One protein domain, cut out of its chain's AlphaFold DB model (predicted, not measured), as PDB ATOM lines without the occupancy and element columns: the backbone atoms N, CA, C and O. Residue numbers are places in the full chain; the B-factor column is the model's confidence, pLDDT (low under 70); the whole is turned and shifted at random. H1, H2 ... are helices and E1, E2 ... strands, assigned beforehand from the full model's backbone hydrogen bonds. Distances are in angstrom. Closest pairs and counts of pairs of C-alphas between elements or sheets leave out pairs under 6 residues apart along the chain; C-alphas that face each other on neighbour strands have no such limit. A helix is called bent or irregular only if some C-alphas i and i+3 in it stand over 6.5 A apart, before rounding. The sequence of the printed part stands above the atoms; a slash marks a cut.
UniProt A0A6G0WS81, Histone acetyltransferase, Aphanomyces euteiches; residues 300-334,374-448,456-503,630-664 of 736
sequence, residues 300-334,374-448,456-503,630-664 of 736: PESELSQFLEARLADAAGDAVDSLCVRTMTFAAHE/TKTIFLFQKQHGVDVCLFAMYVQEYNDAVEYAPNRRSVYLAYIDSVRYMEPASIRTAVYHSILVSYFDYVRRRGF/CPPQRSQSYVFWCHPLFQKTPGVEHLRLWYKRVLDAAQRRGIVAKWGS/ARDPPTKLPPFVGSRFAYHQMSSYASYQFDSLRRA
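Overview. This is residues 300 to 334, 374 to 448, 456 to 503 and 630 to 664 of the 736 residues of the protein "Histone acetyltransferase" of Aphanomyces euteiches (UniProt A0A6G0WS81). A twisted sheet of four long strands has helices H1 and H3 over one face; H4 crosses the outside of H3, and the short strand E5 folds back beside H4. The sheet stands between H3 and H5, H2 is at the sheet's level, and the short H6 closes the printed part. The printed part has 193 residues, with six named helices and five named strands in the order H1 H2 E1 E2 E3 E4 H3 H4 E5 H5 H6. The sheet runs E1 E2 E3 E4, antiparallel throughout, and the class is mixed, helices and strands. The whole is compact, with a radius of gyration of the C-alphas of 16.6 A and spans of 46 by 36 by 33 A.

Along the chain. H1, residues 303 to 309, begins at C-alpha 303 (28.928, -18.324, 36.617). H2 is residues 313 to 322; it is irregular, with C-alphas 315 and 318 9.5 A apart. E1, residues 323 to 334, is 32.8 A long and bends by 60 degrees at residue 331. E2, residues 374 to 383, is 28.9 A long; E3, residues 386 to 398, is 35.9 A long and bends by 52 degrees at residue 390. E4 is residues 410 to 418, 24.3 A. H3, residues 428 to 445, is 26.0 A long; H4, residues 478 to 494, is 24.4 A. E5 is residues 498 to 503, H5 residues 644 to 653. H6, residues 661 to 664, ends at C-alpha 664 (22.093, -40.641, 22.824).

Arrangement. E2, E3 and E4 form a meander, each strand the antiparallel neighbour of the one before, in two hairpins. N 326 and O 378 of E1 and E2 are 2.9 A apart, N 377 and O 393 of E2 and E3 2.8 A, N 394 and O 415 of E3 and E4 2.9 A, each within hydrogen-bond range. H1 and H3 are on the same face, two layers with the sheet, at heights over the sheet of 6.9 A and 8.4 A. H3 is the hub. It touches H1 at a shallow tilt of 29 degrees, opposite ways, C-alphas of Leu 308 and Ser 438 closest at 6.0 A. It touches H2, closest C-alphas Ala 315 and Ala 430 at 5.1 A, and H4 at a steep tilt of 53 degrees, the same way, closest C-alphas Val 437 and Ala 492 at 5.5 A. The closest C-alphas of H4 and E5 are those of Ala 492 and Val 498, 5.5 A; E5 pairs with no named strand. H5 and H6 only graze the sheet. Every O i to N i+4 pair is within hydrogen-bond range in H1, H3, H4 and H5; in H2 1 of 6 is, beside 4 of 7 O i to N i+3 pairs, and H6 is too short for an O i to N i+4 pair.

Size, cuts and confidence. The C-alphas of His 384 and Ala 405 are the two farthest apart, 49.2 A. The printed part is cut between residues 334 and 374, where the C-alphas of these two are 10.2 A apart across the cut, between residues 448 and 456, with C-alphas 23.4 A apart, and between residues 503 and 630, with C-alphas 30.0 A apart. Of the links that are printed whole, E3 to E4 is long. Residues 456 to 477 and 630 to 643 hold no named element. Mean pLDDT of the printed part is 91.7; residues 459 to 462 and residue 630 are under 70.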
ATOM      1  N   PRO A 300      22.933 -21.005  27.226       90.44
ATOM      2  CA  PRO A 300      23.512 -19.886  27.954       90.44
ATOM      3  C   PRO A 300      24.535 -20.366  28.985       90.44
ATOM      4  O   PRO A 300      24.272 -21.262  29.790       90.44
ATOM      5  N   GLU A 301      25.701 -19.733  28.967       92.00
ATOM      6  CA  GLU A 301      26.722 -19.917  29.985       92.00
ATOM      7  C   GLU A 301      26.422 -19.043  31.215       92.00
ATOM      8  O   GLU A 301      25.916 -17.927  31.118       92.00
ATOM      9  N   SER A 302      26.729 -19.584  32.384       93.12
ATOM     10  CA  SER A 302      26.505 -19.019  33.719       93.12
ATOM     11  C   SER A 302      27.786 -19.058  34.558       93.12
ATOM     12  O   SER A 302      28.713 -19.823  34.263       93.12
ATOM     13  N   GLU A 303      27.823 -18.296  35.651       93.75
ATOM     14  CA  GLU A 303      28.928 -18.324  36.617       93.75
ATOM     15  C   GLU A 303      29.129 -19.740  37.177       93.75
ATOM     16  O   GLU A 303      30.259 -20.222  37.270       93.75
ATOM     17  N   LEU A 304      28.035 -20.446  37.485       94.88
ATOM     18  CA  LEU A 304      28.107 -21.826  37.962       94.88
ATOM     19  C   LEU A 304      28.692 -22.779  36.907       94.88
ATOM     20  O   LEU A 304      29.545 -23.589  37.259       94.88
ATOM     21  N   SER A 305      28.296 -22.696  35.631       95.75
ATOM     22  CA  SER A 305      28.899 -23.551  34.586       95.75
ATOM     23  C   SER A 305      30.405 -23.342  34.479       95.75
ATOM     24  O   SER A 305      31.147 -24.318  34.560       95.75
ATOM     25  N   GLN A 306      30.862 -22.087  34.419       95.31
ATOM     26  CA  GLN A 306      32.293 -21.766  34.351       95.31
ATOM     27  C   GLN A 306      33.032 -22.276  35.595       95.31
ATOM     28  O   GLN A 306      34.123 -22.841  35.509       95.31
ATOM     29  N   PHE A 307      32.421 -22.121  36.773       95.94
ATOM     30  CA  PHE A 307      32.989 -22.584  38.035       95.94
ATOM     31  C   PHE A 307      33.173 -24.107  38.078       95.94
ATOM     32  O   PHE A 307      34.176 -24.583  38.625       95.94
ATOM     33  N   LEU A 308      32.209 -24.860  37.540       97.06
ATOM     34  CA  LEU A 308      32.255 -26.319  37.470       97.06
ATOM     35  C   LEU A 308      33.271 -26.794  36.424       97.06
ATOM     36  O   LEU A 308      34.116 -27.623  36.760       97.06
ATOM     37  N   GLU A 309      33.239 -26.245  35.206       96.25
ATOM     38  CA  GLU A 309      34.159 -26.599  34.110       96.25
ATOM     39  C   GLU A 309      35.622 -26.380  34.492       96.25
ATOM     40  O   GLU A 309      36.447 -27.281  34.332       96.25
ATOM     41  N   ALA A 310      35.934 -25.239  35.116       95.75
ATOM     42  CA  ALA A 310      37.290 -24.903  35.553       95.75
ATOM     43  C   ALA A 310      37.891 -25.906  36.561       95.75
ATOM     44  O   ALA A 310      39.093 -25.881  36.816       95.75
ATOM     45  N   ARG A 311      37.074 -26.786  37.159       96.00
ATOM     46  CA  ARG A 311      37.489 -27.808  38.138       96.00
ATOM     47  C   ARG A 311      37.454 -29.231  37.581       96.00
ATOM     48  O   ARG A 311      37.639 -30.190  38.336       96.00
ATOM     49  N   LEU A 312      37.214 -29.396  36.283       96.50
ATOM     50  CA  LEU A 312      37.214 -30.711  35.647       96.50
ATOM     51  C   LEU A 312      38.608 -31.179  35.225       96.50
ATOM     52  O   LEU A 312      38.790 -32.386  35.110       96.50
ATOM     53  N   ALA A 313      39.583 -30.276  35.067       94.19
ATOM     54  CA  ALA A 313      40.921 -30.600  34.559       94.19
ATOM     55  C   ALA A 313      41.585 -31.772  35.309       94.19
ATOM     56  O   ALA A 313      41.936 -32.774  34.688       94.19
ATOM     57  N   ASP A 314      41.641 -31.717  36.644       92.12
ATOM     58  CA  ASP A 314      42.232 -32.785  37.470       92.12
ATOM     59  C   ASP A 314      41.516 -34.140  37.322       92.12
ATOM     60  O   ASP A 314      42.114 -35.197  37.516       92.12
ATOM     61  N   ALA A 315      40.213 -34.121  37.031       95.12
ATOM     62  CA  ALA A 315      39.380 -35.316  36.958       95.12
ATOM     63  C   ALA A 315      39.323 -35.927  35.549       95.12
ATOM     64  O   ALA A 315      39.171 -37.143  35.423       95.12
ATOM     65  N   ALA A 316      39.399 -35.092  34.513       95.44
ATOM     66  CA  ALA A 316      39.240 -35.477  33.115       95.44
ATOM     67  C   ALA A 316      40.576 -35.660  32.377       95.44
ATOM     68  O   ALA A 316      40.612 -36.393  31.388       95.44
ATOM     69  N   GLY A 317      41.664 -35.040  32.850       94.94
ATOM     70  CA  GLY A 317      42.953 -35.046  32.157       94.94
ATOM     71  C   GLY A 317      42.821 -34.494  30.736       94.94
ATOM     72  O   GLY A 317      42.113 -33.514  30.515       94.94
ATOM     73  N   ASP A 318      43.430 -35.177  29.768       93.44
ATOM     74  CA  ASP A 318      43.432 -34.781  28.351       93.44
ATOM     75  C   ASP A 318      42.029 -34.715  27.721       93.44
ATOM     76  O   ASP A 318      41.833 -34.080  26.689       93.44
ATOM     77  N   ALA A 319      41.026 -35.355  28.333       94.81
ATOM     78  CA  ALA A 319      39.655 -35.324  27.835       94.81
ATOM     79  C   ALA A 319      38.882 -34.057  28.248       94.81
ATOM     80  O   ALA A 319      37.730 -33.911  27.838       94.81
ATOM     81  N   VAL A 320      39.461 -33.153  29.053       96.31
ATOM     82  CA  VAL A 320      38.756 -31.970  29.583       96.31
ATOM     83  C   VAL A 320      38.184 -31.077  28.482       96.31
ATOM     84  O   VAL A 320      37.039 -30.657  28.599       96.31
ATOM     85  N   ASP A 321      38.909 -30.892  27.377       94.44
ATOM     86  CA  ASP A 321      38.487 -30.039  26.254       94.44
ATOM     87  C   ASP A 321      37.272 -30.600  25.500       94.44
ATOM     88  O   ASP A 321      36.606 -29.893  24.746       94.44
ATOM     89  N   SER A 322      36.965 -31.885  25.699       95.50
ATOM     90  CA  SER A 322      35.764 -32.509  25.144       95.50
ATOM     91  C   SER A 322      34.528 -32.320  26.023       95.50
ATOM     92  O   SER A 322      33.434 -32.657  25.575       95.50
ATOM     93  N   LEU A 323      34.672 -31.834  27.260       97.69
ATOM     94  CA  LEU A 323      33.592 -31.723  28.239       97.69
ATOM     95  C   LEU A 323      33.028 -30.301  28.288       97.69
ATOM     96  O   LEU A 323      33.768 -29.326  28.287       97.69
ATOM     97  N   CYS A 324      31.708 -30.195  28.411       97.62
ATOM     98  CA  CYS A 324      31.006 -28.922  28.565       97.62
ATOM     99  C   CYS A 324      29.918 -29.066  29.632       97.62
ATOM    100  O   CYS A 324      29.138 -30.020  29.607       97.62
ATOM    101  N   VAL A 325      29.854 -28.138  30.580       98.12
ATOM    102  CA  VAL A 325      28.819 -28.064  31.610       98.12
ATOM    103  C   VAL A 325      27.938 -26.860  31.327       98.12
ATOM    104  O   VAL A 325      28.401 -25.728  31.207       98.12
ATOM    105  N   ARG A 326      26.626 -27.069  31.289       96.56
ATOM    106  CA  ARG A 326      25.659 -25.975  31.172       96.56
ATOM    107  C   ARG A 326      24.680 -26.039  32.318       96.56
ATOM    108  O   ARG A 326      24.206 -27.118  32.681       96.56
ATOM    109  N   THR A 327      24.447 -24.879  32.928       95.62
ATOM    110  CA  THR A 327      23.579 -24.782  34.096       95.62
ATOM    111  C   THR A 327      22.497 -23.749  33.885       95.62
ATOM    112  O   THR A 327      22.742 -22.662  33.367       95.62
ATOM    113  N   MET A 328      21.286 -24.118  34.280       93.69
ATOM    114  CA  MET A 328      20.085 -23.325  34.096       93.69
ATOM    115  C   MET A 328      19.489 -23.052  35.464       93.69
ATOM    116  O   MET A 328      19.396 -23.959  36.288       93.69
ATOM    117  N   THR A 329      19.095 -21.808  35.705       91.94
ATOM    118  CA  THR A 329      18.506 -21.356  36.962       91.94
ATOM    119  C   THR A 329      17.064 -20.943  36.721       91.94
ATOM    120  O   THR A 329      16.798 -20.041  35.933       91.94
ATOM    121  N   PHE A 330      16.142 -21.564  37.444       89.56
ATOM    122  CA  PHE A 330      14.722 -21.238  37.448       89.56
ATOM    123  C   PHE A 330      14.363 -20.726  38.841       89.56
ATOM    124  O   PHE A 330      14.615 -21.395  39.842       89.56
ATOM    125  N   ALA A 331      13.852 -19.501  38.920       84.88
ATOM    126  CA  ALA A 331      13.514 -18.873  40.191       84.88
ATOM    127  C   ALA A 331      12.060 -19.163  40.583       84.88
ATOM    128  O   ALA A 331      11.211 -19.313  39.711       84.88
ATOM    129  N   ALA A 332      11.799 -19.161  41.894       81.25
ATOM    130  CA  ALA A 332      10.460 -19.171  42.484       81.25
ATOM    131  C   ALA A 332       9.559 -20.336  42.027       81.25
ATOM    132  O   ALA A 332       8.397 -20.135  41.693       81.25
ATOM    133  N   HIS A 333      10.095 -21.558  42.031       86.31
ATOM    134  CA  HIS A 333       9.269 -22.753  41.901       86.31
ATOM    135  C   HIS A 333       8.410 -22.920  43.157       86.31
ATOM    136  O   HIS A 333       8.936 -22.875  44.273       86.31
ATOM    137  N   GLU A 334       7.109 -23.106  42.961       88.00
ATOM    138  CA  GLU A 334       6.135 -23.346  44.020       88.00
ATOM    139  C   GLU A 334       5.828 -24.838  44.119       88.00
ATOM    140  O   GLU A 334       5.392 -25.464  43.153       88.00
ATOM    141  N   THR A 374      15.309 -23.559  41.536       93.00
ATOM    142  CA  THR A 374      15.747 -24.826  40.949       93.00
ATOM    143  C   THR A 374      16.926 -24.558  40.033       93.00
ATOM    144  O   THR A 374      16.900 -23.611  39.242       93.00
ATOM    145  N   LYS A 375      17.960 -25.396  40.114       94.25
ATOM    146  CA  LYS A 375      19.003 -25.430  39.090       94.25
ATOM    147  C   LYS A 375      19.060 -26.794  38.425       94.25
ATOM    148  O   LYS A 375      18.963 -27.826  39.089       94.25
ATOM    149  N   THR A 376      19.264 -26.768  37.118       95.88
ATOM    150  CA  THR A 376      19.537 -27.951  36.304       95.88
ATOM    151  C   THR A 376      20.961 -27.850  35.795       95.88
ATOM    152  O   THR A 376      21.365 -26.802  35.300       95.88
ATOM    153  N   ILE A 377      21.730 -28.925  35.924       97.75
ATOM    154  CA  ILE A 377      23.140 -28.997  35.539       97.75
ATOM    155  C   ILE A 377      23.290 -30.177  34.587       97.75
ATOM    156  O   ILE A 377      23.096 -31.325  34.992       97.75
ATOM    157  N   PHE A 378      23.635 -29.898  33.333       98.19
ATOM    158  CA  PHE A 378      23.963 -30.911  32.336       98.19
ATOM    159  C   PHE A 378      25.462 -30.926  32.072       98.19
ATOM    160  O   PHE A 378      26.085 -29.873  31.961       98.19
ATOM    161  N   LEU A 379      26.024 -32.125  31.937       98.50
ATOM    162  CA  LEU A 379      27.373 -32.336  31.423       98.50
ATOM    163  C   LEU A 379      27.274 -33.054  30.080       98.50
ATOM    164  O   LEU A 379      26.734 -34.161  29.982       98.50
ATOM    165  N   PHE A 380      27.859 -32.425  29.073       98.31
ATOM    166  CA  PHE A 380      27.993 -32.913  27.717       98.31
ATOM    167  C   PHE A 380      29.431 -33.352  27.458       98.31
ATOM    168  O   PHE A 380      30.371 -32.847  28.074       98.31
ATOM    169  N   GLN A 381      29.591 -34.278  26.519       97.75
ATOM    170  CA  GLN A 381      30.879 -34.586  25.923       97.75
ATOM    171  C   GLN A 381      30.783 -34.581  24.399       97.75
ATOM    172  O   GLN A 381      29.900 -35.231  23.835       97.75
ATOM    173  N   LYS A 382      31.728 -33.913  23.732       94.94
ATOM    174  CA  LYS A 382      31.882 -33.964  22.278       94.94
ATOM    175  C   LYS A 382      32.510 -35.300  21.880       94.94
ATOM    176  O   LYS A 382      33.694 -35.527  22.101       94.94
ATOM    177  N   GLN A 383      31.726 -36.185  21.268       93.56
ATOM    178  CA  GLN A 383      32.177 -37.490  20.776       93.56
ATOM    179  C   GLN A 383      31.963 -37.599  19.270       93.56
ATOM    180  O   GLN A 383      30.833 -37.514  18.781       93.56
ATOM    181  N   HIS A 384      33.039 -37.829  18.520       90.69
ATOM    182  CA  HIS A 384      33.038 -37.848  17.050       90.69
ATOM    183  C   HIS A 384      32.428 -36.553  16.471       90.69
ATOM    184  O   HIS A 384      31.636 -36.586  15.537       90.69
ATOM    185  N   GLY A 385      32.724 -35.400  17.082       87.56
ATOM    186  CA  GLY A 385      32.210 -34.096  16.647       87.56
ATOM    187  C   GLY A 385      30.751 -33.792  16.998       87.56
ATOM    188  O   GLY A 385      30.221 -32.805  16.493       87.56
ATOM    189  N   VAL A 386      30.110 -34.597  17.851       91.00
ATOM    190  CA  VAL A 386      28.690 -34.467  18.228       91.00
ATOM    191  C   VAL A 386      28.557 -34.483  19.745       91.00
ATOM    192  O   VAL A 386      29.218 -35.279  20.407       91.00
ATOM    193  N   ASP A 387      27.702 -33.626  20.298       94.88
ATOM    194  CA  ASP A 387      27.452 -33.603  21.737       94.88
ATOM    195  C   ASP A 387      26.643 -34.815  22.199       94.88
ATOM    196  O   ASP A 387      25.658 -35.218  21.579       94.88
ATOM    197  N   VAL A 388      27.048 -35.373  23.334       96.75
ATOM    198  CA  VAL A 388      26.295 -36.387  24.068       96.75
ATOM    199  C   VAL A 388      26.063 -35.863  25.475       96.75
ATOM    200  O   VAL A 388      27.024 -35.620  26.200       96.75
ATOM    201  N   CYS A 389      24.806 -35.693  25.881       97.75
ATOM    202  CA  CYS A 389      24.471 -35.383  27.267       97.75
ATOM    203  C   CYS A 389      24.676 -36.644  28.115       97.75
ATOM    204  O   CYS A 389      23.987 -37.648  27.934       97.75
ATOM    205  N   LEU A 390      25.669 -36.618  29.004       97.75
ATOM    206  CA  LEU A 390      26.119 -37.792  29.758       97.75
ATOM    207  C   LEU A 390      25.637 -37.806  31.202       97.75
ATOM    208  O   LEU A 390      25.644 -38.862  31.838       97.75
ATOM    209  N   PHE A 391      25.305 -36.642  31.745       97.94
ATOM    210  CA  PHE A 391      24.970 -36.479  33.149       97.94
ATOM    211  C   PHE A 391      24.020 -35.305  33.335       97.94
ATOM    212  O   PHE A 391      24.161 -34.268  32.688       97.94
ATOM    213  N   ALA A 392      23.065 -35.490  34.239       97.62
ATOM    214  CA  ALA A 392      22.078 -34.497  34.609       97.62
ATOM    215  C   ALA A 392      21.920 -34.468  36.129       97.62
ATOM    216  O   ALA A 392      21.817 -35.517  36.773       97.62
ATOM    217  N   MET A 393      21.856 -33.267  36.691       97.12
ATOM    218  CA  MET A 393      21.633 -33.039  38.111       97.12
ATOM    219  C   MET A 393      20.609 -31.924  38.309       97.12
ATOM    220  O   MET A 393      20.733 -30.856  37.714       97.12
ATOM    221  N   TYR A 394      19.612 -32.180  39.155       96.44
ATOM    222  CA  TYR A 394      18.587 -31.219  39.554       96.44
ATOM    223  C   TYR A 394      18.719 -30.946  41.046       96.44
ATOM    224  O   TYR A 394      18.806 -31.878  41.851       96.44
ATOM    225  N   VAL A 395      18.716 -29.670  41.409       96.62
ATOM    226  CA  VAL A 395      18.893 -29.205  42.787       96.62
ATOM    227  C   VAL A 395      17.840 -28.160  43.125       96.62
ATOM    228  O   VAL A 395      17.501 -27.323  42.289       96.62
ATOM    229  N   GLN A 396      17.341 -28.213  44.355       96.50
ATOM    230  CA  GLN A 396      16.440 -27.216  44.925       96.50
ATOM    231  C   GLN A 396      17.245 -26.344  45.893       96.50
ATOM    232  O   GLN A 396      17.941 -26.866  46.765       96.50
ATOM    233  N   GLU A 397      17.177 -25.026  45.739       95.06
ATOM    234  CA  GLU A 397      17.906 -24.052  46.551       95.06
ATOM    235  C   GLU A 397      16.927 -23.203  47.374       95.06
ATOM    236  O   GLU A 397      16.133 -22.433  46.827       95.06
ATOM    237  N   TYR A 398      17.014 -23.313  48.699       95.19
ATOM    238  CA  TYR A 398      16.167 -22.607  49.658       95.19
ATOM    239  C   TYR A 398      16.976 -21.516  50.359       95.19
ATOM    240  O   TYR A 398      17.804 -21.781  51.234       95.19
ATOM    241  N   ASN A 399      16.763 -20.270  49.946       91.25
ATOM    242  CA  ASN A 399      17.453 -19.104  50.499       91.25
ATOM    243  C   ASN A 399      16.791 -18.615  51.808       91.25
ATOM    244  O   ASN A 399      15.938 -19.289  52.379       91.25
ATOM    245  N   ASP A 400      17.184 -17.438  52.299       90.44
ATOM    246  CA  ASP A 400      16.608 -16.844  53.518       90.44
ATOM    247  C   ASP A 400      15.149 -16.373  53.359       90.44
ATOM    248  O   ASP A 400      14.483 -16.122  54.362       90.44
ATOM    249  N   ALA A 401      14.637 -16.265  52.126       88.38
ATOM    250  CA  ALA A 401      13.276 -15.805  51.859       88.38
ATOM    251  C   ALA A 401      12.214 -16.895  52.074       88.38
ATOM    252  O   ALA A 401      11.029 -16.571  52.123       88.38
ATOM    253  N   VAL A 402      12.603 -18.171  52.216       89.38
ATOM    254  CA  VAL A 402      11.636 -19.239  52.498       89.38
ATOM    255  C   VAL A 402      11.002 -19.036  53.881       89.38
ATOM    256  O   VAL A 402      11.686 -18.830  54.892       89.38
ATOM    257  N   GLU A 403       9.672 -19.108  53.923       88.19
ATOM    258  CA  GLU A 403       8.888 -18.918  55.145       88.19
ATOM    259  C   GLU A 403       9.247 -19.975  56.197       88.19
ATOM    260  O   GLU A 403       9.567 -19.638  57.342       88.19
ATOM    261  N   TYR A 404       9.282 -21.244  55.781       91.94
ATOM    262  CA  TYR A 404       9.558 -22.376  56.655       91.94
ATOM    263  C   TYR A 404      11.032 -22.414  57.079       91.94
ATOM    264  O   TYR A 404      11.920 -22.824  56.327       91.94
ATOM    265  N   ALA A 405      11.291 -21.979  58.314       92.00
ATOM    266  CA  ALA A 405      12.637 -21.786  58.853       92.00
ATOM    267  C   ALA A 405      13.581 -23.002  58.720       92.00
ATOM    268  O   ALA A 405      14.746 -22.778  58.381       92.00
ATOM    269  N   PRO A 406      13.140 -24.268  58.905       93.31
ATOM    270  CA  PRO A 406      14.019 -25.431  58.750       93.31
ATOM    271  C   PRO A 406      14.690 -25.550  57.372       93.31
ATOM    272  O   PRO A 406      15.817 -26.052  57.292       93.31
ATOM    273  N   ASN A 407      14.052 -25.032  56.315       95.19
ATOM    274  CA  ASN A 407      14.570 -25.034  54.946       95.19
ATOM    275  C   ASN A 407      15.554 -23.895  54.646       95.19
ATOM    276  O   ASN A 407      16.255 -23.963  53.640       95.19
ATOM    277  N   ARG A 408      15.633 -22.839  55.464       94.94
ATOM    278  CA  ARG A 408      16.486 -21.679  55.149       94.94
ATOM    279  C   ARG A 408      17.950 -22.083  54.989       94.94
ATOM    280  O   ARG A 408      18.471 -22.883  55.769       94.94
ATOM    281  N   ARG A 409      18.610 -21.499  53.984       94.69
ATOM    282  CA  ARG A 409      20.025 -21.731  53.626       94.69
ATOM    283  C   ARG A 409      20.358 -23.200  53.399       94.69
ATOM    284  O   ARG A 409      21.461 -23.651  53.721       94.69
ATOM    285  N   SER A 410      19.420 -23.939  52.823       97.00
ATOM    286  CA  SER A 410      19.625 -25.339  52.479       97.00
ATOM    287  C   SER A 410      19.533 -25.588  50.981       97.00
ATOM    288  O   SER A 410      18.879 -24.861  50.234       97.00
ATOM    289  N   VAL A 411      20.220 -26.637  50.553       97.75
ATOM    290  CA  VAL A 411      20.152 -27.173  49.200       97.75
ATOM    291  C   VAL A 411      19.716 -28.625  49.292       97.75
ATOM    292  O   VAL A 411      20.252 -29.380  50.099       97.75
ATOM    293  N   TYR A 412      18.786 -29.036  48.442       97.81
ATOM    294  CA  TYR A 412      18.385 -30.430  48.314       97.81
ATOM    295  C   TYR A 412      18.805 -30.971  46.948       97.81
ATOM    296  O   TYR A 412      18.464 -30.409  45.904       97.81
ATOM    297  N   LEU A 413      19.583 -32.056  46.956       96.88
ATOM    298  CA  LEU A 413      19.963 -32.778  45.746       96.88
ATOM    299  C   LEU A 413      18.787 -33.659  45.314       96.88
ATOM    300  O   LEU A 413      18.678 -34.806  45.743       96.88
ATOM    301  N   ALA A 414      17.908 -33.103  44.480       93.19
ATOM    302  CA  ALA A 414      16.651 -33.740  44.109       93.19
ATOM    303  C   ALA A 414      16.854 -34.957  43.198       93.19
ATOM    304  O   ALA A 414      16.321 -36.030  43.469       93.19
ATOM    305  N   TYR A 415      17.632 -34.809  42.120       92.50
ATOM    306  CA  TYR A 415      17.872 -35.900  41.174       92.50
ATOM    307  C   TYR A 415      19.282 -35.861  40.605       92.50
ATOM    308  O   TYR A 415      19.823 -34.796  40.311       92.50
ATOM    309  N   ILE A 416      19.837 -37.049  40.375       93.38
ATOM    310  CA  ILE A 416      21.082 -37.251  39.641       93.38
ATOM    311  C   ILE A 416      20.915 -38.463  38.730       93.38
ATOM    312  O   ILE A 416      20.405 -39.505  39.148       93.38
ATOM    313  N   ASP A 417      21.324 -38.335  37.477       94.50
ATOM    314  CA  ASP A 417      21.296 -39.436  36.521       94.50
ATOM    315  C   ASP A 417      22.456 -39.312  35.533       94.50
ATOM    316  O   ASP A 417      23.014 -38.233  35.321       94.50
ATOM    317  N   SER A 418      22.849 -40.434  34.939       95.19
ATOM    318  CA  SER A 418      23.927 -40.482  33.955       95.19
ATOM    319  C   SER A 418      23.782 -41.655  32.995       95.19
ATOM    320  O   SER A 418      23.194 -42.689  33.324       95.19
ATOM    321  N   VAL A 419      24.396 -41.522  31.822       95.00
ATOM    322  CA  VAL A 419      24.508 -42.585  30.820       95.00
ATOM    323  C   VAL A 419      25.972 -42.956  30.604       95.00
ATOM    324  O   VAL A 419      26.872 -42.114  30.558       95.00
ATOM    325  N   ARG A 420      26.248 -44.257  30.511       93.38
ATOM    326  CA  ARG A 420      27.604 -44.816  30.490       93.38
ATOM    327  C   ARG A 420      28.220 -44.779  29.086       93.38
ATOM    328  O   ARG A 420      28.579 -45.823  28.554       93.38
ATOM    329  N   TYR A 421      28.379 -43.579  28.536       95.25
ATOM    330  CA  TYR A 421      29.104 -43.354  27.278       95.25
ATOM    331  C   TYR A 421      30.358 -42.493  27.419       95.25
ATOM    332  O   TYR A 421      31.057 -42.340  26.431       95.25
ATOM    333  N   MET A 422      30.674 -41.963  28.609       96.69
ATOM    334  CA  MET A 422      31.857 -41.109  28.792       96.69
ATOM    335  C   MET A 422      33.147 -41.772  28.300       96.69
ATOM    336  O   MET A 422      33.419 -42.929  28.640       96.69
ATOM    337  N   GLU A 423      33.951 -41.004  27.571       93.69
ATOM    338  CA  GLU A 423      35.203 -41.442  26.967       93.69
ATOM    339  C   GLU A 423      36.393 -40.588  27.454       93.69
ATOM    340  O   GLU A 423      36.346 -39.370  27.350       93.69
ATOM    341  N   PRO A 424      37.465 -41.182  28.005       94.88
ATOM    342  CA  PRO A 424      37.591 -42.594  28.345       94.88
ATOM    343  C   PRO A 424      36.686 -42.986  29.527       94.88
ATOM    344  O   PRO A 424      36.407 -42.207  30.436       94.88
ATOM    345  N   ALA A 425      36.261 -44.249  29.586       92.06
ATOM    346  CA  ALA A 425      35.359 -44.715  30.648       92.06
ATOM    347  C   ALA A 425      35.953 -44.608  32.073       92.06
ATOM    348  O   ALA A 425      35.206 -44.648  33.057       92.06
ATOM    349  N   SER A 426      37.281 -44.497  32.191       94.56
ATOM    350  CA  SER A 426      38.027 -44.391  33.451       94.56
ATOM    351  C   SER A 426      37.798 -43.067  34.186       94.56
ATOM    352  O   SER A 426      37.755 -43.074  35.415       94.56
ATOM    353  N   ILE A 427      37.589 -41.955  33.472       96.88
ATOM    354  CA  ILE A 427      37.439 -40.622  34.089       96.88
ATOM    355  C   ILE A 427      36.043 -40.387  34.677       96.88
ATOM    356  O   ILE A 427      35.854 -39.547  35.553       96.88
ATOM    357  N   ARG A 428      35.056 -41.186  34.259       96.44
ATOM    358  CA  ARG A 428      33.629 -41.007  34.563       96.44
ATOM    359  C   ARG A 428      33.310 -40.724  36.024       96.44
ATOM    360  O   ARG A 428      32.611 -39.766  36.337       96.44
ATOM    361  N   THR A 429      33.790 -41.571  36.929       95.88
ATOM    362  CA  THR A 429      33.488 -41.398  38.355       95.88
ATOM    363  C   THR A 429      34.169 -40.156  38.923       95.88
ATOM    364  O   THR A 429      33.540 -39.443  39.699       95.88
ATOM    365  N   ALA A 430      35.408 -39.872  38.513       97.56
ATOM    366  CA  ALA A 430      36.145 -38.697  38.968       97.56
ATOM    367  C   ALA A 430      35.469 -37.397  38.511       97.56
ATOM    368  O   ALA A 430      35.310 -36.484  39.318       97.56
ATOM    369  N   VAL A 431      34.999 -37.337  37.261       98.31
ATOM    370  CA  VAL A 431      34.287 -36.173  36.709       98.31
ATOM    371  C   VAL A 431      32.981 -35.914  37.463       98.31
ATOM    372  O   VAL A 431      32.763 -34.800  37.935       98.31
ATOM    373  N   TYR A 432      32.141 -36.937  37.667       97.88
ATOM    374  CA  TYR A 432      30.883 -36.770  38.414       97.88
ATOM    375  C   TYR A 432      31.123 -36.348  39.869       97.88
ATOM    376  O   TYR A 432      30.406 -35.501  40.402       97.88
ATOM    377  N   HIS A 433      32.151 -36.911  40.513       98.06
ATOM    378  CA  HIS A 433      32.558 -36.498  41.857       98.06
ATOM    379  C   HIS A 433      33.038 -35.046  41.870       98.06
ATOM    380  O   HIS A 433      32.659 -34.303  42.772       98.06
ATOM    381  N   SER A 434      33.816 -34.623  40.870       98.12
ATOM    382  CA  SER A 434      34.289 -33.240  40.772       98.12
ATOM    383  C   SER A 434      33.134 -32.251  40.626       98.12
ATOM    384  O   SER A 434      33.133 -31.238  41.322       98.12
ATOM    385  N   ILE A 435      32.110 -32.568  39.821       98.50
ATOM    386  CA  ILE A 435      30.904 -31.731  39.682       98.50
ATOM    387  C   ILE A 435      30.204 -31.546  41.032       98.50
ATOM    388  O   ILE A 435      29.949 -30.413  41.428       98.50
ATOM    389  N   LEU A 436      29.939 -32.630  41.771       98.50
ATOM    390  CA  LEU A 436      29.266 -32.555  43.074       98.50
ATOM    391  C   LEU A 436      30.078 -31.775  44.113       98.50
ATOM    392  O   LEU A 436      29.554 -30.874  44.762       98.50
ATOM    393  N   VAL A 437      31.367 -32.097  44.256       98.44
ATOM    394  CA  VAL A 437      32.249 -31.423  45.221       98.44
ATOM    395  C   VAL A 437      32.382 -29.936  44.887       98.44
ATOM    396  O   VAL A 437      32.354 -29.097  45.786       98.44
ATOM    397  N   SER A 438      32.501 -29.602  43.602       98.12
ATOM    398  CA  SER A 438      32.577 -28.214  43.142       98.12
ATOM    399  C   SER A 438      31.253 -27.490  43.356       98.12
ATOM    400  O   SER A 438      31.257 -26.363  43.833       98.12
ATOM    401  N   TYR A 439      30.118 -28.139  43.104       98.19
ATOM    402  CA  TYR A 439      28.809 -27.566  43.400       98.19
ATOM    403  C   TYR A 439      28.643 -27.268  44.899       98.19
ATOM    404  O   TYR A 439      28.193 -26.179  45.246       98.19
ATOM    405  N   PHE A 440      29.091 -28.158  45.796       98.38
ATOM    406  CA  PHE A 440      29.089 -27.899  47.244       98.38
ATOM    407  C   PHE A 440      29.950 -26.691  47.624       98.38
ATOM    408  O   PHE A 440      29.527 -25.869  48.434       98.38
ATOM    409  N   ASP A 441      31.135 -26.538  47.021       97.19
ATOM    410  CA  ASP A 441      31.966 -25.348  47.245       97.19
ATOM    411  C   ASP A 441      31.303 -24.083  46.695       97.19
ATOM    412  O   ASP A 441      31.366 -23.034  47.336       97.19
ATOM    413  N   TYR A 442      30.637 -24.183  45.541       95.81
ATOM    414  CA  TYR A 442      29.886 -23.078  44.967       95.81
ATOM    415  C   TYR A 442      28.814 -22.616  45.951       95.81
ATOM    416  O   TYR A 442      28.922 -21.506  46.460       95.81
ATOM    417  N   VAL A 443      27.851 -23.466  46.324       95.62
ATOM    418  CA  VAL A 443      26.744 -23.073  47.218       95.62
ATOM    419  C   VAL A 443      27.224 -22.637  48.608       95.62
ATOM    420  O   VAL A 443      26.671 -21.703  49.186       95.62
ATOM    421  N   ARG A 444      28.325 -23.198  49.117       95.94
ATOM    422  CA  ARG A 444      28.969 -22.718  50.348       95.94
ATOM    423  C   ARG A 444      29.420 -21.258  50.231       95.94
ATOM    424  O   ARG A 444      29.164 -20.459  51.127       95.94
ATOM    425  N   ARG A 445      30.049 -20.872  49.114       94.38
ATOM    426  CA  ARG A 445      30.456 -19.474  48.842       94.38
ATOM    427  C   ARG A 445      29.269 -18.525  48.690       94.38
ATOM    428  O   ARG A 445      29.411 -17.328  48.929       94.38
ATOM    429  N   ARG A 446      28.102 -19.057  48.330       92.38
ATOM    430  CA  ARG A 446      26.823 -18.336  48.231       92.38
ATOM    431  C   ARG A 446      26.141 -18.122  49.586       92.38
ATOM    432  O   ARG A 446      25.137 -17.420  49.635       92.38
ATOM    433  N   GLY A 447      26.659 -18.721  50.662       93.94
ATOM    434  CA  GLY A 447      26.089 -18.627  52.007       93.94
ATOM    435  C   GLY A 447      25.068 -19.712  52.355       93.94
ATOM    436  O   GLY A 447      24.400 -19.585  53.378       93.94
ATOM    437  N   PHE A 448      24.938 -20.773  51.549       95.62
ATOM    438  CA  PHE A 448      24.205 -21.964  51.988       95.62
ATOM    439  C   PHE A 448      25.002 -22.694  53.073       95.62
ATOM    440  O   PHE A 448      26.232 -22.752  53.032       95.62
ATOM    441  N   CYS A 456      18.603 -42.763  47.182       84.12
ATOM    442  CA  CYS A 456      17.677 -43.771  46.664       84.12
ATOM    443  C   CYS A 456      18.081 -44.221  45.252       84.12
ATOM    444  O   CYS A 456      18.056 -43.403  44.330       84.12
ATOM    445  N   PRO A 457      18.474 -45.491  45.032       78.38
ATOM    446  CA  PRO A 457      18.686 -45.976  43.676       78.38
ATOM    447  C   PRO A 457      17.342 -46.115  42.940       78.38
ATOM    448  O   PRO A 457      16.326 -46.431  43.567       78.38
ATOM    449  N   PRO A 458      17.334 -45.974  41.602       72.12
ATOM    450  CA  PRO A 458      16.116 -46.164  40.833       72.12
ATOM    451  C   PRO A 458      15.649 -47.604  40.981       72.12
ATOM    452  O   PRO A 458      16.455 -48.541  41.011       72.12
ATOM    453  N   GLN A 459      14.333 -47.802  41.002       69.50
ATOM    454  CA  GLN A 459      13.800 -49.148  40.856       69.50
ATOM    455  C   GLN A 459      14.200 -49.708  39.487       69.50
ATOM    456  O   GLN A 459      14.362 -48.981  38.504       69.50
ATOM    457  N   ARG A 460      14.350 -51.034  39.405       59.19
ATOM    458  CA  ARG A 460      14.672 -51.709  38.143       59.19
ATOM    459  C   ARG A 460      13.661 -51.278  37.074       59.19
ATOM    460  O   ARG A 460      12.464 -51.384  37.313       59.19
ATOM    461  N   SER A 461      14.146 -50.848  35.905       58.97
ATOM    462  CA  SER A 461      13.365 -50.330  34.759       58.97
ATOM    463  C   SER A 461      12.747 -48.929  34.890       58.97
ATOM    464  O   SER A 461      12.034 -48.517  33.980       58.97
ATOM    465  N   GLN A 462      13.054 -48.171  35.947       67.06
ATOM    466  CA  GLN A 462      12.717 -46.747  36.011       67.06
ATOM    467  C   GLN A 462      13.890 -45.887  35.537       67.06
ATOM    468  O   GLN A 462      15.020 -46.054  35.994       67.06
ATOM    469  N   SER A 463      13.601 -44.963  34.625       72.31
ATOM    470  CA  SER A 463      14.523 -43.911  34.200       72.31
ATOM    471  C   SER A 463      14.333 -42.685  35.107       72.31
ATOM    472  O   SER A 463      13.195 -42.300  35.392       72.31
ATOM    473  N   TYR A 464      15.423 -42.091  35.615       78.44
ATOM    474  CA  TYR A 464      15.323 -40.878  36.434       78.44
ATOM    475  C   TYR A 464      15.230 -39.638  35.550       78.44
ATOM    476  O   TYR A 464      14.216 -38.954  35.550       78.44
ATOM    477  N   VAL A 465      16.259 -39.353  34.764       88.88
ATOM    478  CA  VAL A 465      16.278 -38.196  33.863       88.88
ATOM    479  C   VAL A 465      16.369 -38.668  32.422       88.88
ATOM    480  O   VAL A 465      15.535 -38.285  31.605       88.88
ATOM    481  N   PHE A 466      17.345 -39.525  32.116       92.75
ATOM    482  CA  PHE A 466      17.583 -39.990  30.755       92.75
ATOM    483  C   PHE A 466      16.639 -41.128  30.410       92.75
ATOM    484  O   PHE A 466      16.654 -42.175  31.056       92.75
ATOM    485  N   TRP A 467      15.825 -40.928  29.377       90.75
ATOM    486  CA  TRP A 467      14.900 -41.947  28.914       90.75
ATOM    487  C   TRP A 467      15.660 -43.099  28.241       90.75
ATOM    488  O   TRP A 467      16.357 -42.902  27.250       90.75
ATOM    489  N   CYS A 468      15.497 -44.311  28.780       87.75
ATOM    490  CA  CYS A 468      16.163 -45.548  28.354       87.75
ATOM    491  C   CYS A 468      17.693 -45.537  28.523       87.75
ATOM    492  O   CYS A 468      18.425 -45.006  27.695       87.75
ATOM    493  N   HIS A 469      18.200 -46.212  29.556       89.19
ATOM    494  CA  HIS A 469      19.641 -46.414  29.747       89.19
ATOM    495  C   HIS A 469      20.203 -47.546  28.868       89.19
ATOM    496  O   HIS A 469      19.480 -48.489  28.530       89.19
ATOM    497  N   PRO A 470      21.512 -47.518  28.543       88.44
ATOM    498  CA  PRO A 470      22.156 -48.615  27.828       88.44
ATOM    499  C   PRO A 470      21.988 -49.948  28.560       88.44
ATOM    500  O   PRO A 470      22.190 -50.029  29.768       88.44
ATOM    501  N   LEU A 471      21.723 -51.037  27.835       80.81
ATOM    502  CA  LEU A 471      21.506 -52.359  28.454       80.81
ATOM    503  C   LEU A 471      22.702 -52.871  29.274       80.81
ATOM    504  O   LEU A 471      22.530 -53.651  30.208       80.81
ATOM    505  N   PHE A 472      23.918 -52.451  28.922       81.56
ATOM    506  CA  PHE A 472      25.138 -52.803  29.652       81.56
ATOM    507  C   PHE A 472      25.352 -51.943  30.913       81.56
ATOM    508  O   PHE A 472      26.245 -52.226  31.722       81.56
ATOM    509  N   GLN A 473      24.568 -50.879  31.095       86.38
ATOM    510  CA  GLN A 473      24.570 -50.066  32.302       86.38
ATOM    511  C   GLN A 473      23.700 -50.733  33.365       86.38
ATOM    512  O   GLN A 473      22.483 -50.840  33.246       86.38
ATOM    513  N   LYS A 474      24.346 -51.171  34.445       83.50
ATOM    514  CA  LYS A 474      23.660 -51.707  35.619       83.50
ATOM    515  C   LYS A 474      23.304 -50.565  36.566       83.50
ATOM    516  O   LYS A 474      24.164 -49.741  36.881       83.50
ATOM    517  N   THR A 475      22.068 -50.560  37.053       82.88
ATOM    518  CA  THR A 475      21.649 -49.700  38.163       82.88
ATOM    519  C   THR A 475      22.459 -50.052  39.418       82.88
ATOM    520  O   THR A 475      22.558 -51.240  39.745       82.88
ATOM    521  N   PRO A 476      23.064 -49.074  40.116       85.00
ATOM    522  CA  PRO A 476      23.777 -49.350  41.356       85.00
ATOM    523  C   PRO A 476      22.812 -49.888  42.420       85.00
ATOM    524  O   PRO A 476      21.697 -49.395  42.569       85.00
ATOM    525  N   GLY A 477      23.253 -50.893  43.177       87.06
ATOM    526  CA  GLY A 477      22.547 -51.312  44.388       87.06
ATOM    527  C   GLY A 477      22.645 -50.246  45.484       87.06
ATOM    528  O   GLY A 477      23.539 -49.398  45.447       87.06
ATOM    529  N   VAL A 478      21.761 -50.328  46.482       88.62
ATOM    530  CA  VAL A 478      21.670 -49.366  47.597       88.62
ATOM    531  C   VAL A 478      23.032 -49.152  48.276       88.62
ATOM    532  O   VAL A 478      23.497 -48.022  48.385       88.62
ATOM    533  N   GLU A 479      23.732 -50.227  48.652       90.25
ATOM    534  CA  GLU A 479      25.046 -50.133  49.313       90.25
ATOM    535  C   GLU A 479      26.120 -49.477  48.438       90.25
ATOM    536  O   GLU A 479      26.929 -48.683  48.923       90.25
ATOM    537  N   HIS A 480      26.115 -49.774  47.134       90.75
ATOM    538  CA  HIS A 480      27.049 -49.157  46.196       90.75
ATOM    539  C   HIS A 480      26.802 -47.649  46.120       90.75
ATOM    540  O   HIS A 480      27.756 -46.873  46.175       90.75
ATOM    541  N   LEU A 481      25.537 -47.231  46.010       91.75
ATOM    542  CA  LEU A 481      25.171 -45.818  45.932       91.75
ATOM    543  C   LEU A 481      25.544 -45.067  47.220       91.75
ATOM    544  O   LEU A 481      26.152 -44.000  47.147       91.75
ATOM    545  N   ARG A 482      25.301 -45.666  48.392       92.38
ATOM    546  CA  ARG A 482      25.740 -45.116  49.686       92.38
ATOM    547  C   ARG A 482      27.255 -44.915  49.732       92.38
ATOM    548  O   ARG A 482      27.734 -43.843  50.097       92.38
ATOM    549  N   LEU A 483      28.028 -45.921  49.313       94.44
ATOM    550  CA  LEU A 483      29.489 -45.821  49.263       94.44
ATOM    551  C   LEU A 483      29.958 -44.762  48.254       94.44
ATOM    552  O   LEU A 483      30.971 -44.099  48.479       94.44
ATOM    553  N   TRP A 484      29.232 -44.596  47.151       95.56
ATOM    554  CA  TRP A 484      29.521 -43.584  46.144       95.56
ATOM    555  C   TRP A 484      29.379 -42.167  46.711       95.56
ATOM    556  O   TRP A 484      30.334 -41.395  46.608       95.56
ATOM    557  N   TYR A 485      28.268 -41.856  47.391       97.12
ATOM    558  CA  TYR A 485      28.085 -40.566  48.070       97.12
ATOM    559  C   TYR A 485      29.082 -40.358  49.204       97.12
ATOM    560  O   TYR A 485      29.675 -39.286  49.301       97.12
ATOM    561  N   LYS A 486      29.354 -41.391  50.011       96.50
ATOM    562  CA  LYS A 486      30.380 -41.325  51.058       96.50
ATOM    563  C   LYS A 486      31.731 -40.861  50.503       96.50
ATOM    564  O   LYS A 486      32.352 -39.979  51.080       96.50
ATOM    565  N   ARG A 487      32.169 -41.391  49.355       97.81
ATOM    566  CA  ARG A 487      33.433 -40.970  48.717       97.81
ATOM    567  C   ARG A 487      33.421 -39.501  48.288       97.81
ATOM    568  O   ARG A 487      34.442 -38.835  48.447       97.81
ATOM    569  N   VAL A 488      32.294 -39.003  47.771       98.12
ATOM    570  CA  VAL A 488      32.110 -37.578  47.427       98.12
ATOM    571  C   VAL A 488      32.238 -36.712  48.679       98.12
ATOM    572  O   VAL A 488      33.000 -35.745  48.684       98.12
ATOM    573  N   LEU A 489      31.539 -37.079  49.754       98.38
ATOM    574  CA  LEU A 489      31.519 -36.326  51.009       98.38
ATOM    575  C   LEU A 489      32.878 -36.356  51.721       98.38
ATOM    576  O   LEU A 489      33.371 -35.307  52.124       98.38
ATOM    577  N   ASP A 490      33.546 -37.511  51.775       97.88
ATOM    578  CA  ASP A 490      34.903 -37.649  52.320       97.88
ATOM    579  C   ASP A 490      35.924 -36.825  51.509       97.88
ATOM    580  O   ASP A 490      36.864 -36.243  52.057       97.88
ATOM    581  N   ALA A 491      35.762 -36.745  50.182       97.31
ATOM    582  CA  ALA A 491      36.583 -35.881  49.336       97.31
ATOM    583  C   ALA A 491      36.319 -34.390  49.602       97.31
ATOM    584  O   ALA A 491      37.277 -33.626  49.743       97.31
ATOM    585  N   ALA A 492      35.055 -33.976  49.726       98.12
ATOM    586  CA  ALA A 492      34.689 -32.599  50.050       98.12
ATOM    587  C   ALA A 492      35.168 -32.186  51.452       98.12
ATOM    588  O   ALA A 492      35.645 -31.065  51.637       98.12
ATOM    589  N   GLN A 493      35.109 -33.098  52.425       98.06
ATOM    590  CA  GLN A 493      35.585 -32.869  53.787       98.06
ATOM    591  C   GLN A 493      37.109 -32.706  53.833       98.06
ATOM    592  O   GLN A 493      37.604 -31.757  54.435       98.06
ATOM    593  N   ARG A 494      37.872 -33.549  53.119       97.38
ATOM    594  CA  ARG A 494      39.336 -33.386  52.991       97.38
ATOM    595  C   ARG A 494      39.745 -32.065  52.338       97.38
ATOM    596  O   ARG A 494      40.811 -31.547  52.646       97.38
ATOM    597  N   ARG A 495      38.905 -31.522  51.454       96.19
ATOM    598  CA  ARG A 495      39.105 -30.214  50.809       96.19
ATOM    599  C   ARG A 495      38.632 -29.029  51.666       96.19
ATOM    600  O   ARG A 495      38.708 -27.897  51.204       96.19
ATOM    601  N   GLY A 496      38.125 -29.268  52.879       97.06
ATOM    602  CA  GLY A 496      37.614 -28.218  53.765       97.06
ATOM    603  C   GLY A 496      36.324 -27.552  53.273       97.06
ATOM    604  O   GLY A 496      36.001 -26.452  53.708       97.06
ATOM    605  N   ILE A 497      35.596 -28.192  52.352       97.94
ATOM    606  CA  ILE A 497      34.321 -27.695  51.808       97.94
ATOM    607  C   ILE A 497      33.159 -28.128  52.707       97.94
ATOM    608  O   ILE A 497      32.246 -27.349  52.968       97.94
ATOM    609  N   VAL A 498      33.205 -29.367  53.197       98.44
ATOM    610  CA  VAL A 498      32.231 -29.940  54.138       98.44
ATOM    611  C   VAL A 498      32.863 -29.979  55.523       98.44
ATOM    612  O   VAL A 498      33.962 -30.505  55.681       98.44
ATOM    613  N   ALA A 499      32.177 -29.443  56.532       97.81
ATOM    614  CA  ALA A 499      32.635 -29.503  57.918       97.81
ATOM    615  C   ALA A 499      32.365 -30.879  58.535       97.81
ATOM    616  O   ALA A 499      33.250 -31.492  59.130       97.81
ATOM    617  N   LYS A 500      31.128 -31.362  58.404       97.31
ATOM    618  CA  LYS A 500      30.684 -32.657  58.926       97.31
ATOM    619  C   LYS A 500      29.462 -33.136  58.145       97.31
ATOM    620  O   LYS A 500      28.672 -32.328  57.670       97.31
ATOM    621  N   TRP A 501      29.265 -34.443  58.059       97.44
ATOM    622  CA  TRP A 501      28.069 -35.036  57.461       97.44
ATOM    623  C   TRP A 501      27.643 -36.274  58.255       97.44
ATOM    624  O   TRP A 501      28.435 -36.829  59.019       97.44
ATOM    625  N   GLY A 502      26.382 -36.674  58.135       96.06
ATOM    626  CA  GLY A 502      25.838 -37.840  58.829       96.06
ATOM    627  C   GLY A 502      24.409 -38.146  58.400       96.06
ATOM    628  O   GLY A 502      23.884 -37.505  57.490       96.06
ATOM    629  N   SER A 503      23.777 -39.120  59.056       95.62
ATOM    630  CA  SER A 503      22.364 -39.391  58.801       95.62
ATOM    631  C   SER A 503      21.468 -38.323  59.424       95.62
ATOM    632  O   SER A 503      21.733 -37.824  60.523       95.62
ATOM    633  N   ALA A 630      24.232 -13.474  43.967       69.88
ATOM    634  CA  ALA A 630      23.918 -14.174  42.698       69.88
ATOM    635  C   ALA A 630      24.060 -13.199  41.561       69.88
ATOM    636  O   ALA A 630      23.413 -12.157  41.585       69.88
ATOM    637  N   ARG A 631      24.900 -13.545  40.588       70.69
ATOM    638  CA  ARG A 631      25.029 -12.773  39.355       70.69
ATOM    639  C   ARG A 631      24.242 -13.395  38.211       70.69
ATOM    640  O   ARG A 631      23.875 -12.669  37.297       70.69
ATOM    641  N   ASP A 632      23.938 -14.690  38.294       73.06
ATOM    642  CA  ASP A 632      23.179 -15.400  37.269       73.06
ATOM    643  C   ASP A 632      21.692 -14.995  37.308       73.06
ATOM    644  O   ASP A 632      21.006 -15.297  38.295       73.06
ATOM    645  N   PRO A 633      21.158 -14.331  36.266       78.75
ATOM    646  CA  PRO A 633      19.722 -14.121  36.147       78.75
ATOM    647  C   PRO A 633      18.998 -15.457  35.894       78.75
ATOM    648  O   PRO A 633      19.620 -16.424  35.439       78.75
ATOM    649  N   PRO A 634      17.672 -15.526  36.128       85.38
ATOM    650  CA  PRO A 634      16.872 -16.660  35.687       85.38
ATOM    651  C   PRO A 634      17.076 -16.926  34.194       85.38
ATOM    652  O   PRO A 634      17.059 -16.012  33.365       85.38
ATOM    653  N   THR A 635      17.286 -18.191  33.854       86.69
ATOM    654  CA  THR A 635      17.557 -18.623  32.489       86.69
ATOM    655  C   THR A 635      16.289 -18.502  31.648       86.69
ATOM    656  O   THR A 635      15.239 -19.025  32.009       86.69
ATOM    657  N   LYS A 636      16.392 -17.850  30.486       84.62
ATOM    658  CA  LYS A 636      15.305 -17.741  29.502       84.62
ATOM    659  C   LYS A 636      15.231 -18.989  28.613       84.62
ATOM    660  O   LYS A 636      15.448 -18.904  27.411       84.62
ATOM    661  N   LEU A 637      14.982 -20.148  29.216       85.56
ATOM    662  CA  LEU A 637      14.723 -21.409  28.513       85.56
ATOM    663  C   LEU A 637      13.340 -21.950  28.907       85.56
ATOM    664  O   LEU A 637      12.804 -21.538  29.940       85.56
ATOM    665  N   PRO A 638      12.757 -22.871  28.120       83.62
ATOM    666  CA  PRO A 638      11.479 -23.486  28.447       83.62
ATOM    667  C   PRO A 638      11.446 -24.084  29.867       83.62
ATOM    668  O   PRO A 638      12.404 -24.758  30.267       83.62
ATOM    669  N   PRO A 639      10.336 -23.935  30.617       79.75
ATOM    670  CA  PRO A 639      10.220 -24.452  31.984       79.75
ATOM    671  C   PRO A 639      10.456 -25.961  32.122       79.75
ATOM    672  O   PRO A 639      10.911 -26.415  33.173       79.75
ATOM    673  N   PHE A 640      10.211 -26.751  31.065       84.50
ATOM    674  CA  PHE A 640      10.427 -28.202  31.106       84.50
ATOM    675  C   PHE A 640      11.884 -28.572  31.428       84.50
ATOM    676  O   PHE A 640      12.138 -29.624  32.006       84.50
ATOM    677  N   VAL A 641      12.841 -27.701  31.092       88.38
ATOM    678  CA  VAL A 641      14.273 -27.893  31.359       88.38
ATOM    679  C   VAL A 641      14.580 -27.823  32.859       88.38
ATOM    680  O   VAL A 641      15.514 -28.465  33.342       88.38
ATOM    681  N   GLY A 642      13.787 -27.057  33.612       87.50
ATOM    682  CA  GLY A 642      13.875 -26.949  35.068       87.50
ATOM    683  C   GLY A 642      13.188 -28.093  35.814       87.50
ATOM    684  O   GLY A 642      13.472 -28.314  36.988       87.50
ATOM    685  N   SER A 643      12.311 -28.847  35.147       87.38
ATOM    686  CA  SER A 643      11.526 -29.920  35.758       87.38
ATOM    687  C   SER A 643      11.979 -31.288  35.255       87.38
ATOM    688  O   SER A 643      11.697 -31.676  34.123       87.38
ATOM    689  N   ARG A 644      12.610 -32.083  36.135       89.06
ATOM    690  CA  ARG A 644      12.965 -33.490  35.847       89.06
ATOM    691  C   ARG A 644      11.771 -34.272  35.305       89.06
ATOM    692  O   ARG A 644      11.940 -35.123  34.434       89.06
ATOM    693  N   PHE A 645      10.576 -34.022  35.841       85.00
ATOM    694  CA  PHE A 645       9.353 -34.699  35.420       85.00
ATOM    695  C   PHE A 645       8.994 -34.358  33.973       85.00
ATOM    696  O   PHE A 645       8.842 -35.268  33.159       85.00
ATOM    697  N   ALA A 646       8.941 -33.067  33.641       84.19
ATOM    698  CA  ALA A 646       8.615 -32.599  32.299       84.19
ATOM    699  C   ALA A 646       9.678 -33.030  31.272       84.19
ATOM    700  O   ALA A 646       9.337 -33.571  30.221       84.19
ATOM    701  N   TYR A 647      10.965 -32.898  31.613       88.56
ATOM    702  CA  TYR A 647      12.084 -33.363  30.790       88.56
ATOM    703  C   TYR A 647      11.992 -34.862  30.469       88.56
ATOM    704  O   TYR A 647      12.140 -35.275  29.315       88.56
ATOM    705  N   HIS A 648      11.723 -35.688  31.486       87.75
ATOM    706  CA  HIS A 648      11.596 -37.132  31.318       87.75
ATOM    707  C   HIS A 648      10.366 -37.502  30.479       87.75
ATOM    708  O   HIS A 648      10.465 -38.365  29.608       87.75
ATOM    709  N   GLN A 649       9.209 -36.873  30.719       83.19
ATOM    710  CA  GLN A 649       8.007 -37.133  29.921       83.19
ATOM    711  C   GLN A 649       8.227 -36.782  28.455       83.19
ATOM    712  O   GLN A 649       8.000 -37.631  27.598       83.19
ATOM    713  N   MET A 650       8.752 -35.591  28.172       83.88
ATOM    714  CA  MET A 650       9.066 -35.181  26.806       83.88
ATOM    715  C   MET A 650      10.018 -36.178  26.136       83.88
ATOM    716  O   MET A 650       9.741 -36.645  25.035       83.88
ATOM    717  N   SER A 651      11.092 -36.579  26.824       87.88
ATOM    718  CA  SER A 651      12.045 -37.557  26.286       87.88
ATOM    719  C   SER A 651      11.392 -38.917  26.010       87.88
ATOM    720  O   SER A 651      11.662 -39.539  24.985       87.88
ATOM    721  N   SER A 652      10.502 -39.365  26.900       85.31
ATOM    722  CA  SER A 652       9.763 -40.618  26.743       85.31
ATOM    723  C   SER A 652       8.812 -40.585  25.550       85.31
ATOM    724  O   SER A 652       8.792 -41.535  24.774       85.31
ATOM    725  N   TYR A 653       8.032 -39.515  25.394       80.12
ATOM    726  CA  TYR A 653       7.032 -39.398  24.331       80.12
ATOM    727  C   TYR A 653       7.649 -39.109  22.961       80.12
ATOM    728  O   TYR A 653       7.264 -39.739  21.981       80.12
ATOM    729  N   ALA A 654       8.658 -38.239  22.892       81.81
ATOM    730  CA  ALA A 654       9.386 -37.956  21.656       81.81
ATOM    731  C   ALA A 654      10.401 -39.056  21.284       81.81
ATOM    732  O   ALA A 654      11.128 -38.930  20.301       81.81
ATOM    733  N   SER A 655      10.467 -40.145  22.064       87.38
ATOM    734  CA  SER A 655      11.407 -41.255  21.871       87.38
ATOM    735  C   SER A 655      12.883 -40.831  21.847       87.38
ATOM    736  O   SER A 655      13.708 -41.464  21.185       87.38
ATOM    737  N   TYR A 656      13.240 -39.808  22.626       91.69
ATOM    738  CA  TYR A 656      14.622 -39.378  22.848       91.69
ATOM    739  C   TYR A 656      15.329 -40.359  23.793       91.69
ATOM    740  O   TYR A 656      15.388 -40.168  25.008       91.69
ATOM    741  N   GLN A 657      15.796 -41.470  23.225       92.81
ATOM    742  CA  GLN A 657      16.374 -42.607  23.935       92.81
ATOM    743  C   GLN A 657      17.894 -42.502  24.097       92.81
ATOM    744  O   GLN A 657      18.612 -42.041  23.212       92.81
ATOM    745  N   PHE A 658      18.413 -43.028  25.203       94.88
ATOM    746  CA  PHE A 658      19.847 -43.074  25.500       94.88
ATOM    747  C   PHE A 658      20.392 -44.514  25.586       94.88
ATOM    748  O   PHE A 658      21.484 -44.756  26.099       94.88
ATOM    749  N   ASP A 659      19.676 -45.506  25.056       91.88
ATOM    750  CA  ASP A 659      20.012 -46.933  25.189       91.88
ATOM    751  C   ASP A 659      21.084 -47.428  24.204       91.88
ATOM    752  O   ASP A 659      21.560 -48.567  24.294       91.88
ATOM    753  N   SER A 660      21.488 -46.554  23.284       93.00
ATOM    754  CA  SER A 660      22.654 -46.708  22.413       93.00
ATOM    755  C   SER A 660      23.359 -45.368  22.204       93.00
ATOM    756  O   SER A 660      22.750 -44.315  22.410       93.00
ATOM    757  N   LEU A 661      24.622 -45.385  21.767       93.81
ATOM    758  CA  LEU A 661      25.381 -44.150  21.571       93.81
ATOM    759  C   LEU A 661      24.788 -43.325  20.423       93.81
ATOM    760  O   LEU A 661      24.672 -42.105  20.541       93.81
ATOM    761  N   ARG A 662      24.347 -43.978  19.336       94.31
ATOM    762  CA  ARG A 662      23.690 -43.286  18.209       94.31
ATOM    763  C   ARG A 662      22.414 -42.556  18.640       94.31
ATOM    764  O   ARG A 662      22.199 -41.412  18.249       94.31
ATOM    765  N   ARG A 663      21.601 -43.193  19.492       95.38
ATOM    766  CA  ARG A 663      20.365 -42.598  20.013       95.38
ATOM    767  C   ARG A 663      20.667 -41.512  21.030       95.38
ATOM    768  O   ARG A 663      20.023 -40.479  20.973       95.38
ATOM    769  N   ALA A 664      21.679 -41.680  21.883       96.50
ATOM    770  CA  ALA A 664      22.093 -40.641  22.824       96.50
ATOM    771  C   ALA A 664      22.566 -39.366  22.102       96.50
ATOM    772  O   ALA A 664      22.198 -38.267  22.512       96.50
TER     773      ALA A 664